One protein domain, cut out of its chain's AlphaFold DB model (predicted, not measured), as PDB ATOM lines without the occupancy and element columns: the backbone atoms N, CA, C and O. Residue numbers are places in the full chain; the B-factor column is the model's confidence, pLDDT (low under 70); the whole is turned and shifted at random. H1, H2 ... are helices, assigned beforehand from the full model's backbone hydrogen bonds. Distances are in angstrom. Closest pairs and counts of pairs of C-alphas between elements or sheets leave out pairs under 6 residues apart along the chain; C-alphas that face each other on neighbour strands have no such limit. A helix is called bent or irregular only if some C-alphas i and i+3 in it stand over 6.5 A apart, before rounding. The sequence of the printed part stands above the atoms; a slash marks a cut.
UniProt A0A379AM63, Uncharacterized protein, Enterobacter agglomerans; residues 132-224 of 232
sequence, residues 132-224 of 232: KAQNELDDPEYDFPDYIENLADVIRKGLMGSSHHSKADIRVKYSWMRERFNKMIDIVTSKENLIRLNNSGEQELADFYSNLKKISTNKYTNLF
ATOM      1  N   LYS A 132      20.618 -43.214 -47.479       98.31
ATOM      2  CA  LYS A 132      20.477 -44.608 -47.038       98.31
ATOM      3  C   LYS A 132      19.635 -44.762 -45.769       98.31
ATOM      4  O   LYS A 132      19.311 -45.892 -45.421       98.31
ATOM      5  N   ALA A 133      19.247 -43.681 -45.084       97.62
ATOM      6  CA  ALA A 133      18.347 -43.749 -43.926       97.62
ATOM      7  C   ALA A 133      16.971 -44.335 -44.270       97.62
ATOM      8  O   ALA A 133      16.379 -44.985 -43.418       97.62
ATOM      9  N   GLN A 134      16.504 -44.165 -45.513       97.06
ATOM     10  CA  GLN A 134      15.219 -44.708 -45.966       97.06
ATOM     11  C   GLN A 134      15.126 -46.234 -45.810       97.06
ATOM     12  O   GLN A 134      14.048 -46.750 -45.576       97.06
ATOM     13  N   ASN A 135      16.257 -46.946 -45.879       96.00
ATOM     14  CA  ASN A 135      16.291 -48.405 -45.766       96.00
ATOM     15  C   ASN A 135      15.955 -48.908 -44.352       96.00
ATOM     16  O   ASN A 135      15.742 -50.101 -44.181       96.00
ATOM     17  N   GLU A 136      15.957 -48.017 -43.355       94.50
ATOM     18  CA  GLU A 136      15.710 -48.349 -41.944       94.50
ATOM     19  C   GLU A 136      14.346 -47.860 -41.447       94.50
ATOM     20  O   GLU A 136      14.097 -47.853 -40.241       94.50
ATOM     21  N   LEU A 137      13.510 -47.357 -42.355       95.12
ATOM     22  CA  LEU A 137      12.156 -46.914 -42.053       95.12
ATOM     23  C   LEU A 137      11.185 -48.052 -42.358       95.12
ATOM     24  O   LEU A 137      11.405 -48.799 -43.311       95.12
ATOM     25  N   ASP A 138      10.142 -48.180 -41.538       93.88
ATOM     26  CA  ASP A 138       9.150 -49.247 -41.690       93.88
ATOM     27  C   ASP A 138       8.336 -49.033 -42.974       93.88
ATOM     28  O   ASP A 138       8.165 -49.973 -43.751       93.88
ATOM     29  N   ASP A 139       7.934 -47.782 -43.232       95.25
ATOM     30  CA  ASP A 139       7.193 -47.372 -44.424       95.25
ATOM     31  C   ASP A 139       7.909 -46.185 -45.112       95.25
ATOM     32  O   ASP A 139       7.511 -45.023 -44.950       95.25
ATOM     33  N   PRO A 140       9.002 -46.422 -45.869       94.69
ATOM     34  CA  PRO A 140       9.860 -45.359 -46.406       94.69
ATOM     35  C   PRO A 140       9.130 -44.338 -47.284       94.69
ATOM     36  O   PRO A 140       9.514 -43.168 -47.312       94.69
ATOM     37  N   GLU A 141       8.079 -44.751 -47.989       93.62
ATOM     38  CA  GLU A 141       7.253 -43.881 -48.824       93.62
ATOM     39  C   GLU A 141       6.544 -42.786 -48.012       93.62
ATOM     40  O   GLU A 141       6.321 -41.690 -48.528       93.62
ATOM     41  N   TYR A 142       6.255 -43.049 -46.735       93.44
ATOM     42  CA  TYR A 142       5.556 -42.133 -45.830       93.44
ATOM     43  C   TYR A 142       6.508 -41.487 -44.816       93.44
ATOM     44  O   TYR A 142       6.460 -40.276 -44.598       93.44
ATOM     45  N   ASP A 143       7.426 -42.265 -44.247       96.69
ATOM     46  CA  ASP A 143       8.307 -41.825 -43.164       96.69
ATOM     47  C   ASP A 143       9.508 -41.005 -43.661       96.69
ATOM     48  O   ASP A 143      10.023 -40.124 -42.959       96.69
ATOM     49  N   PHE A 144      10.010 -41.297 -44.867       97.75
ATOM     50  CA  PHE A 144      11.203 -40.622 -45.373       97.75
ATOM     51  C   PHE A 144      10.960 -39.140 -45.699       97.75
ATOM     52  O   PHE A 144      11.833 -38.332 -45.367       97.75
ATOM     53  N   PRO A 145       9.806 -38.727 -46.266       97.81
ATOM     54  CA  PRO A 145       9.417 -37.319 -46.350       97.81
ATOM     55  C   PRO A 145       9.573 -36.546 -45.033       97.81
ATOM     56  O   PRO A 145      10.304 -35.548 -44.987       97.81
ATOM     57  N   ASP A 146       8.991 -37.049 -43.943       97.00
ATOM     58  CA  ASP A 146       9.074 -36.429 -42.615       97.00
ATOM     59  C   ASP A 146      10.519 -36.382 -42.098       97.00
ATOM     60  O   ASP A 146      10.983 -35.372 -41.544       97.00
ATOM     61  N   TYR A 147      11.278 -37.455 -42.329       98.06
ATOM     62  CA  TYR A 147      12.697 -37.507 -41.995       98.06
ATOM     63  C   TYR A 147      13.509 -36.434 -42.744       98.06
ATOM     64  O   TYR A 147      14.315 -35.724 -42.124       98.06
ATOM     65  N   ILE A 148      13.280 -36.270 -44.053       98.38
ATOM     66  CA  ILE A 148      13.924 -35.253 -44.897       98.38
ATOM     67  C   ILE A 148      13.620 -33.856 -44.363       98.38
ATOM     68  O   ILE A 148      14.540 -33.040 -44.225       98.38
ATOM     69  N   GLU A 149      12.362 -33.559 -44.040       97.88
ATOM     70  CA  GLU A 149      11.972 -32.253 -43.507       97.88
ATOM     71  C   GLU A 149      12.632 -31.967 -42.158       97.88
ATOM     72  O   GLU A 149      13.219 -30.892 -41.953       97.88
ATOM     73  N   ASN A 150      12.616 -32.949 -41.256       98.25
ATOM     74  CA  ASN A 150      13.247 -32.844 -39.950       98.25
ATOM     75  C   ASN A 150      14.759 -32.580 -40.061       98.25
ATOM     76  O   ASN A 150      15.289 -31.703 -39.362       98.25
ATOM     77  N   LEU A 151      15.442 -33.305 -40.951       98.56
ATOM     78  CA  LEU A 151      16.868 -33.142 -41.224       98.56
ATOM     79  C   LEU A 151      17.162 -31.780 -41.868       98.56
ATOM     80  O   LEU A 151      18.110 -31.093 -41.470       98.56
ATOM     81  N   ALA A 152      16.323 -31.333 -42.804       98.44
ATOM     82  CA  ALA A 152      16.447 -30.020 -43.425       98.44
ATOM     83  C   ALA A 152      16.322 -28.890 -42.394       98.44
ATOM     84  O   ALA A 152      17.082 -27.919 -42.445       98.44
ATOM     85  N   ASP A 153      15.399 -29.014 -41.438       98.19
ATOM     86  CA  ASP A 153      15.224 -28.061 -40.340       98.19
ATOM     87  C   ASP A 153      16.465 -27.984 -39.436       98.19
ATOM     88  O   ASP A 153      16.949 -26.881 -39.162       98.19
ATOM     89  N   VAL A 154      17.046 -29.131 -39.053       98.44
ATOM     90  CA  VAL A 154      18.314 -29.186 -38.293       98.44
ATOM     91  C   VAL A 154      19.412 -28.411 -39.021       98.44
ATOM     92  O   VAL A 154      20.074 -27.551 -38.432       98.44
ATOM     93  N   ILE A 155      19.586 -28.679 -40.318       98.44
ATOM     94  CA  ILE A 155      20.643 -28.065 -41.128       98.44
ATOM     95  C   ILE A 155      20.402 -26.561 -41.294       98.44
ATOM     96  O   ILE A 155      21.320 -25.761 -41.095       98.44
ATOM     97  N   ARG A 156      19.173 -26.143 -41.625       97.75
ATOM     98  CA  ARG A 156      18.825 -24.724 -41.823       97.75
ATOM     99  C   ARG A 156      19.013 -23.919 -40.540       97.75
ATOM    100  O   ARG A 156      19.675 -22.879 -40.585       97.75
ATOM    101  N   LYS A 157      18.501 -24.403 -39.403       96.81
ATOM    102  CA  LYS A 157      18.676 -23.750 -38.094       96.81
ATOM    103  C   LYS A 157      20.149 -23.654 -37.715       96.81
ATOM    104  O   LYS A 157      20.598 -22.584 -37.306       96.81
ATOM    105  N   GLY A 158      20.917 -24.719 -37.934       96.81
ATOM    106  CA  GLY A 158      22.357 -24.736 -37.701       96.81
ATOM    107  C   GLY A 158      23.129 -23.707 -38.526       96.81
ATOM    108  O   GLY A 158      23.905 -22.917 -37.979       96.81
ATOM    109  N   LEU A 159      22.873 -23.644 -39.837       96.69
ATOM    110  CA  LEU A 159      23.470 -22.646 -40.735       96.69
ATOM    111  C   LEU A 159      23.071 -21.213 -40.355       96.69
ATOM    112  O   LEU A 159      23.904 -20.308 -40.383       96.69
ATOM    113  N   MET A 160      21.810 -20.988 -39.975       95.12
ATOM    114  CA  MET A 160      21.332 -19.675 -39.529       95.12
ATOM    115  C   MET A 160      21.983 -19.246 -38.208       95.12
ATOM    116  O   MET A 160      22.490 -18.123 -38.111       95.12
ATOM    117  N   GLY A 161      22.032 -20.143 -37.220       95.38
ATOM    118  CA  GLY A 161      22.605 -19.894 -35.893       95.38
ATOM    119  C   GLY A 161      24.129 -19.721 -35.882       95.38
ATOM    120  O   GLY A 161      24.679 -19.143 -34.937       95.38
ATOM    121  N   SER A 162      24.806 -20.168 -36.944       95.00
ATOM    122  CA  SER A 162      26.256 -20.059 -37.164       95.00
ATOM    123  C   SER A 162      26.642 -19.044 -38.253       95.00
ATOM    124  O   SER A 162      27.753 -19.072 -38.786       95.00
ATOM    125  N   SER A 163      25.738 -18.114 -38.578       90.94
ATOM    126  CA  SER A 163      25.949 -17.126 -39.645       90.94
ATOM    127  C   SER A 163      27.062 -16.107 -39.354       90.94
ATOM    128  O   SER A 163      27.715 -15.630 -40.286       90.94
ATOM    129  N   HIS A 164      27.316 -15.804 -38.077       92.56
ATOM    130  CA  HIS A 164      28.397 -14.915 -37.649       92.56
ATOM    131  C   HIS A 164      29.781 -15.532 -37.923       92.56
ATOM    132  O   HIS A 164      29.985 -16.737 -37.750       92.56
ATOM    133  N   HIS A 165      30.762 -14.717 -38.326       89.94
ATOM    134  CA  HIS A 165      32.083 -15.217 -38.737       89.94
ATOM    135  C   HIS A 165      32.819 -15.965 -37.611       89.94
ATOM    136  O   HIS A 165      33.491 -16.951 -37.895       89.94
ATOM    137  N   SER A 166      32.623 -15.566 -36.347       94.06
ATOM    138  CA  SER A 166      33.213 -16.230 -35.172       94.06
ATOM    139  C   SER A 166      32.718 -17.660 -34.927       94.06
ATOM    140  O   SER A 166      33.352 -18.379 -34.171       94.06
ATOM    141  N   LYS A 167      31.617 -18.084 -35.564       95.00
ATOM    142  CA  LYS A 167      31.051 -19.442 -35.459       95.00
ATOM    143  C   LYS A 167      31.405 -20.315 -36.668       95.00
ATOM    144  O   LYS A 167      30.594 -21.124 -37.121       95.00
ATOM    145  N   ALA A 168      32.565 -20.073 -37.282       93.38
ATOM    146  CA  ALA A 168      32.992 -20.773 -38.495       93.38
ATOM    147  C   ALA A 168      33.149 -22.285 -38.295       93.38
ATOM    148  O   ALA A 168      32.754 -23.062 -39.163       93.38
ATOM    149  N   ASP A 169      33.649 -22.678 -37.132       92.62
ATOM    150  CA  ASP A 169      33.789 -24.050 -36.648       92.62
ATOM    151  C   ASP A 169      32.438 -24.779 -36.514       92.62
ATOM    152  O   ASP A 169      32.334 -25.974 -36.785       92.62
ATOM    153  N   ILE A 170      31.371 -24.064 -36.155       94.94
ATOM    154  CA  ILE A 170      30.009 -24.611 -36.136       94.94
ATOM    155  C   ILE A 170      29.449 -24.658 -37.561       94.94
ATOM    156  O   ILE A 170      28.856 -25.651 -37.979       94.94
ATOM    157  N   ARG A 171      29.653 -23.594 -38.341       95.31
ATOM    158  CA  ARG A 171      29.112 -23.474 -39.700       95.31
ATOM    159  C   ARG A 171      29.664 -24.529 -40.651       95.31
ATOM    160  O   ARG A 171      28.920 -24.998 -41.514       95.31
ATOM    161  N   VAL A 172      30.934 -24.915 -40.510       95.62
ATOM    162  CA  VAL A 172      31.535 -25.960 -41.351       95.62
ATOM    163  C   VAL A 172      30.839 -27.313 -41.144       95.62
ATOM    164  O   VAL A 172      30.566 -27.998 -42.123       95.62
ATOM    165  N   LYS A 173      30.405 -27.633 -39.913       96.38
ATOM    166  CA  LYS A 173      29.637 -28.854 -39.595       96.38
ATOM    167  C   LYS A 173      28.325 -28.916 -40.369       96.38
ATOM    168  O   LYS A 173      28.042 -29.897 -41.050       96.38
ATOM    169  N   TYR A 174      27.545 -27.839 -40.328       97.81
ATOM    170  CA  TYR A 174      26.278 -27.784 -41.059       97.81
ATOM    171  C   TYR A 174      26.464 -27.626 -42.572       97.81
ATOM    172  O   TYR A 174      25.588 -28.020 -43.337       97.81
ATOM    173  N   SER A 175      27.598 -27.080 -43.022       97.19
ATOM    174  CA  SER A 175      27.944 -27.025 -44.449       97.19
ATOM    175  C   SER A 175      28.240 -28.418 -45.001       97.19
ATOM    176  O   SER A 175      27.725 -28.756 -46.065       97.19
ATOM    177  N   TRP A 176      28.967 -29.243 -44.240       97.69
ATOM    178  CA  TRP A 176      29.181 -30.654 -44.557       97.69
ATOM    179  C   TRP A 176      27.841 -31.396 -44.670       97.69
ATOM    180  O   TRP A 176      27.560 -31.994 -45.707       97.69
ATOM    181  N   MET A 177      26.952 -31.255 -43.678       98.56
ATOM    182  CA  MET A 177      25.622 -31.883 -43.724       98.56
ATOM    183  C   MET A 177      24.785 -31.398 -44.915       98.56
ATOM    184  O   MET A 177      24.149 -32.202 -45.590       98.56
ATOM    185  N   ARG A 178      24.801 -30.089 -45.204       98.50
ATOM    186  CA  ARG A 178      24.095 -29.491 -46.348       98.50
ATOM    187  C   ARG A 178      24.506 -30.135 -47.667       98.50
ATOM    188  O   ARG A 178      23.657 -30.354 -48.522       98.50
ATOM    189  N   GLU A 179      25.792 -30.400 -47.860       98.00
ATOM    190  CA  GLU A 179      26.287 -31.021 -49.090       98.00
ATOM    191  C   GLU A 179      25.751 -32.445 -49.270       98.00
ATOM    192  O   GLU A 179      25.300 -32.773 -50.364       98.00
ATOM    193  N   ARG A 180      25.735 -33.265 -48.210       98.44
ATOM    194  CA  ARG A 180      25.208 -34.643 -48.266       98.44
ATOM    195  C   ARG A 180      23.691 -34.643 -48.430       98.44
ATOM    196  O   ARG A 180      23.171 -35.340 -49.293       98.44
ATOM    197  N   PHE A 181      22.999 -33.767 -47.704       98.69
ATOM    198  CA  PHE A 181      21.569 -33.533 -47.890       98.69
ATOM    199  C   PHE A 181      21.250 -33.144 -49.338       98.69
ATOM    200  O   PHE A 181      20.374 -33.731 -49.953       98.69
ATOM    201  N   ASN A 182      21.988 -32.204 -49.929       98.56
ATOM    202  CA  ASN A 182      21.743 -31.781 -51.307       98.56
ATOM    203  C   ASN A 182      22.021 -32.892 -52.333       98.56
ATOM    204  O   ASN A 182      21.314 -32.938 -53.337       98.56
ATOM    205  N   LYS A 183      22.999 -33.777 -52.084       98.19
ATOM    206  CA  LYS A 183      23.217 -34.986 -52.897       98.19
ATOM    207  C   LYS A 183      22.032 -35.950 -52.796       98.19
ATOM    208  O   LYS A 183      21.576 -36.450 -53.813       98.19
ATOM    209  N   MET A 184      21.499 -36.166 -51.594       98.50
ATOM    210  CA  MET A 184      20.274 -36.948 -51.396       98.50
ATOM    211  C   MET A 184      19.093 -36.336 -52.163       98.50
ATOM    212  O   MET A 184      18.383 -37.069 -52.844       98.50
ATOM    213  N   ILE A 185      18.926 -35.005 -52.116       98.44
ATOM    214  CA  ILE A 185      17.912 -34.300 -52.913       98.44
ATOM    215  C   ILE A 185      18.097 -34.594 -54.405       98.44
ATOM    216  O   ILE A 185      17.137 -34.987 -55.051       98.44
ATOM    217  N   ASP A 186      19.317 -34.489 -54.944       98.19
ATOM    218  CA  ASP A 186      19.575 -34.803 -56.360       98.19
ATOM    219  C   ASP A 186      19.103 -36.206 -56.761       98.19
ATOM    220  O   ASP A 186      18.539 -36.375 -57.842       98.19
ATOM    221  N   ILE A 187      19.300 -37.195 -55.886       97.81
ATOM    222  CA  ILE A 187      18.893 -38.580 -56.138       97.81
ATOM    223  C   ILE A 187      17.365 -38.696 -56.162       97.81
ATOM    224  O   ILE A 187      16.802 -39.170 -57.153       97.81
ATOM    225  N   VAL A 188      16.680 -38.235 -55.108       97.75
ATOM    226  CA  VAL A 188      15.219 -38.405 -54.986       97.75
ATOM    227  C   VAL A 188      14.444 -37.561 -56.000       97.75
ATOM    228  O   VAL A 188      13.387 -37.988 -56.460       97.75
ATOM    229  N   THR A 189      14.986 -36.410 -56.415       97.94
ATOM    230  CA  THR A 189      14.363 -35.530 -57.421       97.94
ATOM    231  C   THR A 189      14.798 -35.830 -58.857       97.94
ATOM    232  O   THR A 189      14.452 -35.078 -59.771       97.94
ATOM    233  N   SER A 190      15.598 -36.879 -59.080       97.94
ATOM    234  CA  SER A 190      16.015 -37.266 -60.431       97.94
ATOM    235  C   SER A 190      14.802 -37.601 -61.301       97.94
ATOM    236  O   SER A 190      13.804 -38.151 -60.828       97.94
ATOM    237  N   LYS A 191      14.873 -37.266 -62.595       97.12
ATOM    238  CA  LYS A 191      13.758 -37.506 -63.527       97.12
ATOM    239  C   LYS A 191      13.415 -38.989 -63.591       97.12
ATOM    240  O   LYS A 191      12.242 -39.345 -63.619       97.12
ATOM    241  N   GLU A 192      14.438 -39.834 -63.584       97.06
ATOM    242  CA  GLU A 192      14.318 -41.285 -63.589       97.06
ATOM    243  C   GLU A 192      13.545 -41.780 -62.359       97.06
ATOM    244  O   GLU A 192      12.619 -42.579 -62.504       97.06
ATOM    245  N   ASN A 193      13.860 -41.264 -61.162       96.56
ATOM    246  CA  ASN A 193      13.156 -41.642 -59.938       96.56
ATOM    247  C   ASN A 193      11.696 -41.164 -59.935       96.56
ATOM    248  O   ASN A 193      10.800 -41.937 -59.609       96.56
ATOM    249  N   LEU A 194      11.435 -39.923 -60.356       97.25
ATOM    250  CA  LEU A 194      10.069 -39.388 -60.427       97.25
ATOM    251  C   LEU A 194       9.194 -40.165 -61.419       97.25
ATOM    252  O   LEU A 194       8.023 -40.423 -61.146       97.25
ATOM    253  N   ILE A 195       9.749 -40.575 -62.564       96.88
ATOM    254  CA  ILE A 195       9.042 -41.437 -63.523       96.88
ATOM    255  C   ILE A 195       8.760 -42.808 -62.896       96.88
ATOM    256  O   ILE A 195       7.648 -43.317 -63.029       96.88
ATOM    257  N   ARG A 196       9.738 -43.393 -62.190       96.69
ATOM    258  CA  ARG A 196       9.574 -44.682 -61.502       96.69
ATOM    259  C   ARG A 196       8.413 -44.644 -60.508       96.69
ATOM    260  O   ARG A 196       7.573 -45.533 -60.563       96.69
ATOM    261  N   LEU A 197       8.358 -43.616 -59.660       95.75
ATOM    262  CA  LEU A 197       7.315 -43.448 -58.642       95.75
ATOM    263  C   LEU A 197       5.923 -43.269 -59.258       95.75
ATOM    264  O   LEU A 197       4.974 -43.942 -58.869       95.75
ATOM    265  N   ASN A 198       5.805 -42.430 -60.290       93.88
ATOM    266  CA  ASN A 198       4.534 -42.261 -60.997       93.88
ATOM    267  C   ASN A 198       4.040 -43.574 -61.624       93.88
ATOM    268  O   ASN A 198       2.850 -43.879 -61.567       93.88
ATOM    269  N   ASN A 199       4.952 -44.371 -62.188       95.56
ATOM    270  CA  ASN A 199       4.615 -45.665 -62.781       95.56
ATOM    271  C   ASN A 199       4.254 -46.732 -61.737       95.56
ATOM    272  O   ASN A 199       3.514 -47.657 -62.067       95.56
ATOM    273  N   SER A 200       4.758 -46.625 -60.503       94.31
ATOM    274  CA  SER A 200       4.416 -47.533 -59.401       94.31
ATOM    275  C   SER A 200       3.151 -47.127 -58.639       94.31
ATOM    276  O   SER A 200       2.750 -47.846 -57.734       94.31
ATOM    277  N   GLY A 201       2.502 -46.018 -59.012       93.75
ATOM    278  CA  GLY A 201       1.306 -45.507 -58.335       93.75
ATOM    279  C   GLY A 201       1.590 -44.577 -57.150       93.75
ATOM    280  O   GLY A 201       0.648 -44.094 -56.531       93.75
ATOM    281  N   GLU A 202       2.857 -44.252 -56.887       94.75
ATOM    282  CA  GLU A 202       3.312 -43.412 -55.768       94.75
ATOM    283  C   GLU A 202       3.271 -41.915 -56.130       94.75
ATOM    284  O   GLU A 202       4.279 -41.203 -56.085       94.75
ATOM    285  N   GLN A 203       2.104 -41.434 -56.571       94.19
ATOM    286  CA  GLN A 203       1.939 -40.069 -57.092       94.19
ATOM    287  C   GLN A 203       2.173 -39.002 -56.018       94.19
ATOM    288  O   GLN A 203       2.863 -38.020 -56.280       94.19
ATOM    289  N   GLU A 204       1.674 -39.215 -54.797       94.62
ATOM    290  CA  GLU A 204       1.854 -38.269 -53.685       94.62
ATOM    291  C   GLU A 204       3.336 -38.099 -53.323       94.62
ATOM    292  O   GLU A 204       3.820 -36.979 -53.140       94.62
ATOM    293  N   LEU A 205       4.089 -39.203 -53.305       96.31
ATOM    294  CA  LEU A 205       5.524 -39.182 -53.048       96.31
ATOM    295  C   LEU A 205       6.302 -38.518 -54.192       96.31
ATOM    296  O   LEU A 205       7.230 -37.740 -53.947       96.31
ATOM    297  N   ALA A 206       5.922 -38.788 -55.444       96.88
ATOM    298  CA  ALA A 206       6.506 -38.126 -56.608       96.88
ATOM    299  C   ALA A 206       6.273 -36.606 -56.563       96.88
ATOM    300  O   ALA A 206       7.206 -35.831 -56.799       96.88
ATOM    301  N   ASP A 207       5.065 -36.174 -56.201       96.81
ATOM    302  CA  ASP A 207       4.714 -34.766 -56.036       96.81
ATOM    303  C   ASP A 207       5.521 -34.125 -54.903       96.81
ATOM    304  O   ASP A 207       6.109 -33.054 -55.102       96.81
ATOM    305  N   PHE A 208       5.638 -34.787 -53.750       97.31
ATOM    306  CA  PHE A 208       6.485 -34.327 -52.650       97.31
ATOM    307  C   PHE A 208       7.944 -34.148 -53.100       97.31
ATOM    308  O   PHE A 208       8.501 -33.051 -52.972       97.31
ATOM    309  N   TYR A 209       8.554 -35.175 -53.705       97.69
ATOM    310  CA  TYR A 209       9.937 -35.101 -54.183       97.69
ATOM    311  C   TYR A 209      10.131 -34.035 -55.259       97.69
ATOM    312  O   TYR A 209      11.114 -33.299 -55.200       97.69
ATOM    313  N   SER A 210       9.194 -33.862 -56.191       96.50
ATOM    314  CA  SER A 210       9.299 -32.831 -57.235       96.50
ATOM    315  C   SER A 210       9.384 -31.401 -56.672       96.50
ATOM    316  O   SER A 210       9.985 -30.518 -57.292       96.50
ATOM    317  N   ASN A 211       8.832 -31.181 -55.475       96.75
ATOM    318  CA  ASN A 211       8.812 -29.890 -54.792       96.75
ATOM    319  C   ASN A 211       9.998 -29.674 -53.838       96.75
ATOM    320  O   ASN A 211      10.206 -28.546 -53.363       96.75
ATOM    321  N   LEU A 212      10.799 -30.709 -53.564       96.31
ATOM    322  CA  LEU A 212      11.973 -30.596 -52.704       96.31
ATOM    323  C   LEU A 212      13.021 -29.654 -53.303       96.31
ATOM    324  O   LEU A 212      13.302 -29.628 -54.499       96.31
ATOM    325  N   LYS A 213      13.651 -28.867 -52.426       94.38
ATOM    326  CA  LYS A 213      14.685 -27.899 -52.805       94.38
ATOM    327  C   LYS A 213      15.949 -28.112 -52.002       94.38
ATOM    328  O   LYS A 213      15.921 -28.227 -50.774       94.38
ATOM    329  N   LYS A 214      17.079 -28.025 -52.702       97.38
ATOM    330  CA  LYS A 214      18.399 -27.935 -52.084       97.38
ATOM    331  C   LYS A 214      18.464 -26.775 -51.098       97.38
ATOM    332  O   LYS A 214      17.929 -25.687 -51.327       97.38
ATOM    333  N   ILE A 215      19.207 -26.976 -50.022       96.12
ATOM    334  CA  ILE A 215      19.569 -25.903 -49.104       96.12
ATOM    335  C   ILE A 215      20.683 -25.077 -49.765       96.12
ATOM    336  O   ILE A 215      21.731 -25.604 -50.141       96.12
ATOM    337  N   SER A 216      20.441 -23.772 -49.915       89.94
ATOM    338  CA  SER A 216      21.325 -22.851 -50.641       89.94
ATOM    339  C   SER A 216      22.748 -22.792 -50.073       89.94
ATOM    340  O   SER A 216      22.975 -22.772 -48.858       89.94
ATOM    341  N   THR A 217      23.719 -22.684 -50.978       74.56
ATOM    342  CA  THR A 217      25.125 -22.401 -50.671       74.56
ATOM    343  C   THR A 217      25.393 -20.908 -50.436       74.56
ATOM    344  O   THR A 217      26.336 -20.548 -49.731       74.56
ATOM    345  N   ASN A 218      24.526 -20.033 -50.958       56.69
ATOM    346  CA  ASN A 218      24.833 -18.638 -51.286       56.69
ATOM    347  C   ASN A 218      24.186 -17.599 -50.355       56.69
ATOM    348  O   ASN A 218      23.668 -16.583 -50.816       56.69
ATOM    349  N   LYS A 219      24.258 -17.776 -49.029       53.97
ATOM    350  CA  LYS A 219      23.993 -16.633 -48.126       53.97
ATOM    351  C   LYS A 219      25.174 -15.649 -48.050       53.97
ATOM    352  O   LYS A 219      24.990 -14.527 -47.597       53.97
ATOM    353  N   TYR A 220      26.357 -16.030 -48.546       45.75
ATOM    354  CA  TYR A 220      27.574 -15.205 -48.482       45.75
ATOM    355  C   TYR A 220      27.970 -14.540 -49.806       45.75
ATOM    356  O   TYR A 220      28.668 -13.532 -49.786       45.75
ATOM    357  N   THR A 221      27.475 -15.005 -50.950       39.97
ATOM    358  CA  THR A 221      27.799 -14.426 -52.270       39.97
ATOM    359  C   THR A 221      27.152 -13.048 -52.464       39.97
ATOM    360  O   THR A 221      27.750 -12.146 -53.048       39.97
ATOM    361  N   ASN A 222      25.977 -12.821 -51.867       35.97
ATOM    362  CA  ASN A 222      25.263 -11.542 -51.964       35.97
ATOM    363  C   ASN A 222      25.838 -10.429 -51.065       35.97
ATOM    364  O   ASN A 222      25.546  -9.252 -51.285       35.97
ATOM    365  N   LEU A 223      26.694 -10.755 -50.087       37.94
ATOM    366  CA  LEU A 223      27.399  -9.757 -49.264       37.94
ATOM    367  C   LEU A 223      28.659  -9.202 -49.946       37.94
ATOM    368  O   LEU A 223      29.022  -8.054 -49.695       37.94
ATOM    369  N   PHE A 224      29.291  -9.971 -50.837       40.72
ATOM    370  CA  PHE A 224      30.407  -9.487 -51.657       40.72
ATOM    371  C   PHE A 224      29.919  -8.727 -52.900       40.72
ATOM    372  O   PHE A 224      30.494  -7.699 -53.252       40.72
TER     373      PHE A 224
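This is residues 132 to 224 of the 232 residues of an uncharacterized protein of Enterobacter agglomerans (UniProt A0A379AM63). Picture a long helical hairpin, H3 and H2, with a second, shorter helical hairpin, H4 and H5, packed by H5 on the end where H2 begins. Short H1 sits at that same end, while residues 212 to 224 run back from H5 toward the turn of the long hairpin and finish in H6, which touches no helix. The printed part has 93 residues with six named helices, H1 to H6 in chain order, and no named strand; the class is all helix. It is loose, with a radius of gyration of the C-alphas of 15.4 A, and elongated, spanning 49 by 28 by 16 A.

Start with the longest helix, H3, residues 165 to 188: from C-alpha 165 at (32.083, -15.217, -38.737) it covers 33.0 A. It is irregular, with C-alphas 166 and 169 lying 8.0 A apart, and has a kink of 49 degrees near residue 172. Find C-alpha 140 at (9.860, -45.359, -46.406); from there H2, residues 140 to 161, runs 30.4 A. H2 is neither bent nor irregular, but only just: C-alphas 142 and 145 are 6.2 A apart. H4 takes residues 191 to 200 over 14.3 A and H5 residues 203 to 211 over 12.5 A. H1 is residues 132 to 136, 7.9 A long, and H6 is residues 221 to 224, 5.6 A long, ending at C-alpha 224 at (30.407, -9.487, -51.657).

Look first at H2, the hub, which touches H1, H3 and H5. H2 and H3 form a hairpin, opposite ways at a shallow tilt of 23 degrees; residues 152 to 159 of H2 touch residues 170 to 181 of H3, the closest C-alphas being those of Ile 155 and Tyr 174, 5.6 A apart. Residues 141 to 145 of H2 touch H5, the same way at a shallow tilt of 18 degrees, with the C-alphas of Glu 141 and Leu 205 closest at 6.6 A. H4 and H5 form another hairpin, opposite ways at a shallow tilt of 18 degrees, closest at the C-alphas of Leu 194 and Ala 206, 5.4 A. H3 is close to H4 but not clearly touching it, the closest C-alphas being those of Ile 187 and Asn 193 at 7.5 A. H1 touches H2 at the C-alphas of Gln 134 and Pro 140, the closest, 5.4 A apart. H2 and H4 are apart. In H4 and H5 every O i to N i+4 pair is within hydrogen-bond range; H2 has 16 of 18, H3 17 of 20, and H1 0 of 1 with 2 of 2 O i to N i+3 pairs, while H6 is too short for an i+4 pair.

The two C-alphas farthest apart are those of Ser 166 and Asn 199, at 49.5 A. The printed part has no cut and no long link. Look for low confidence at residues 218 to 224, with pLDDT under 70, against a mean of 92.2 for the printed part.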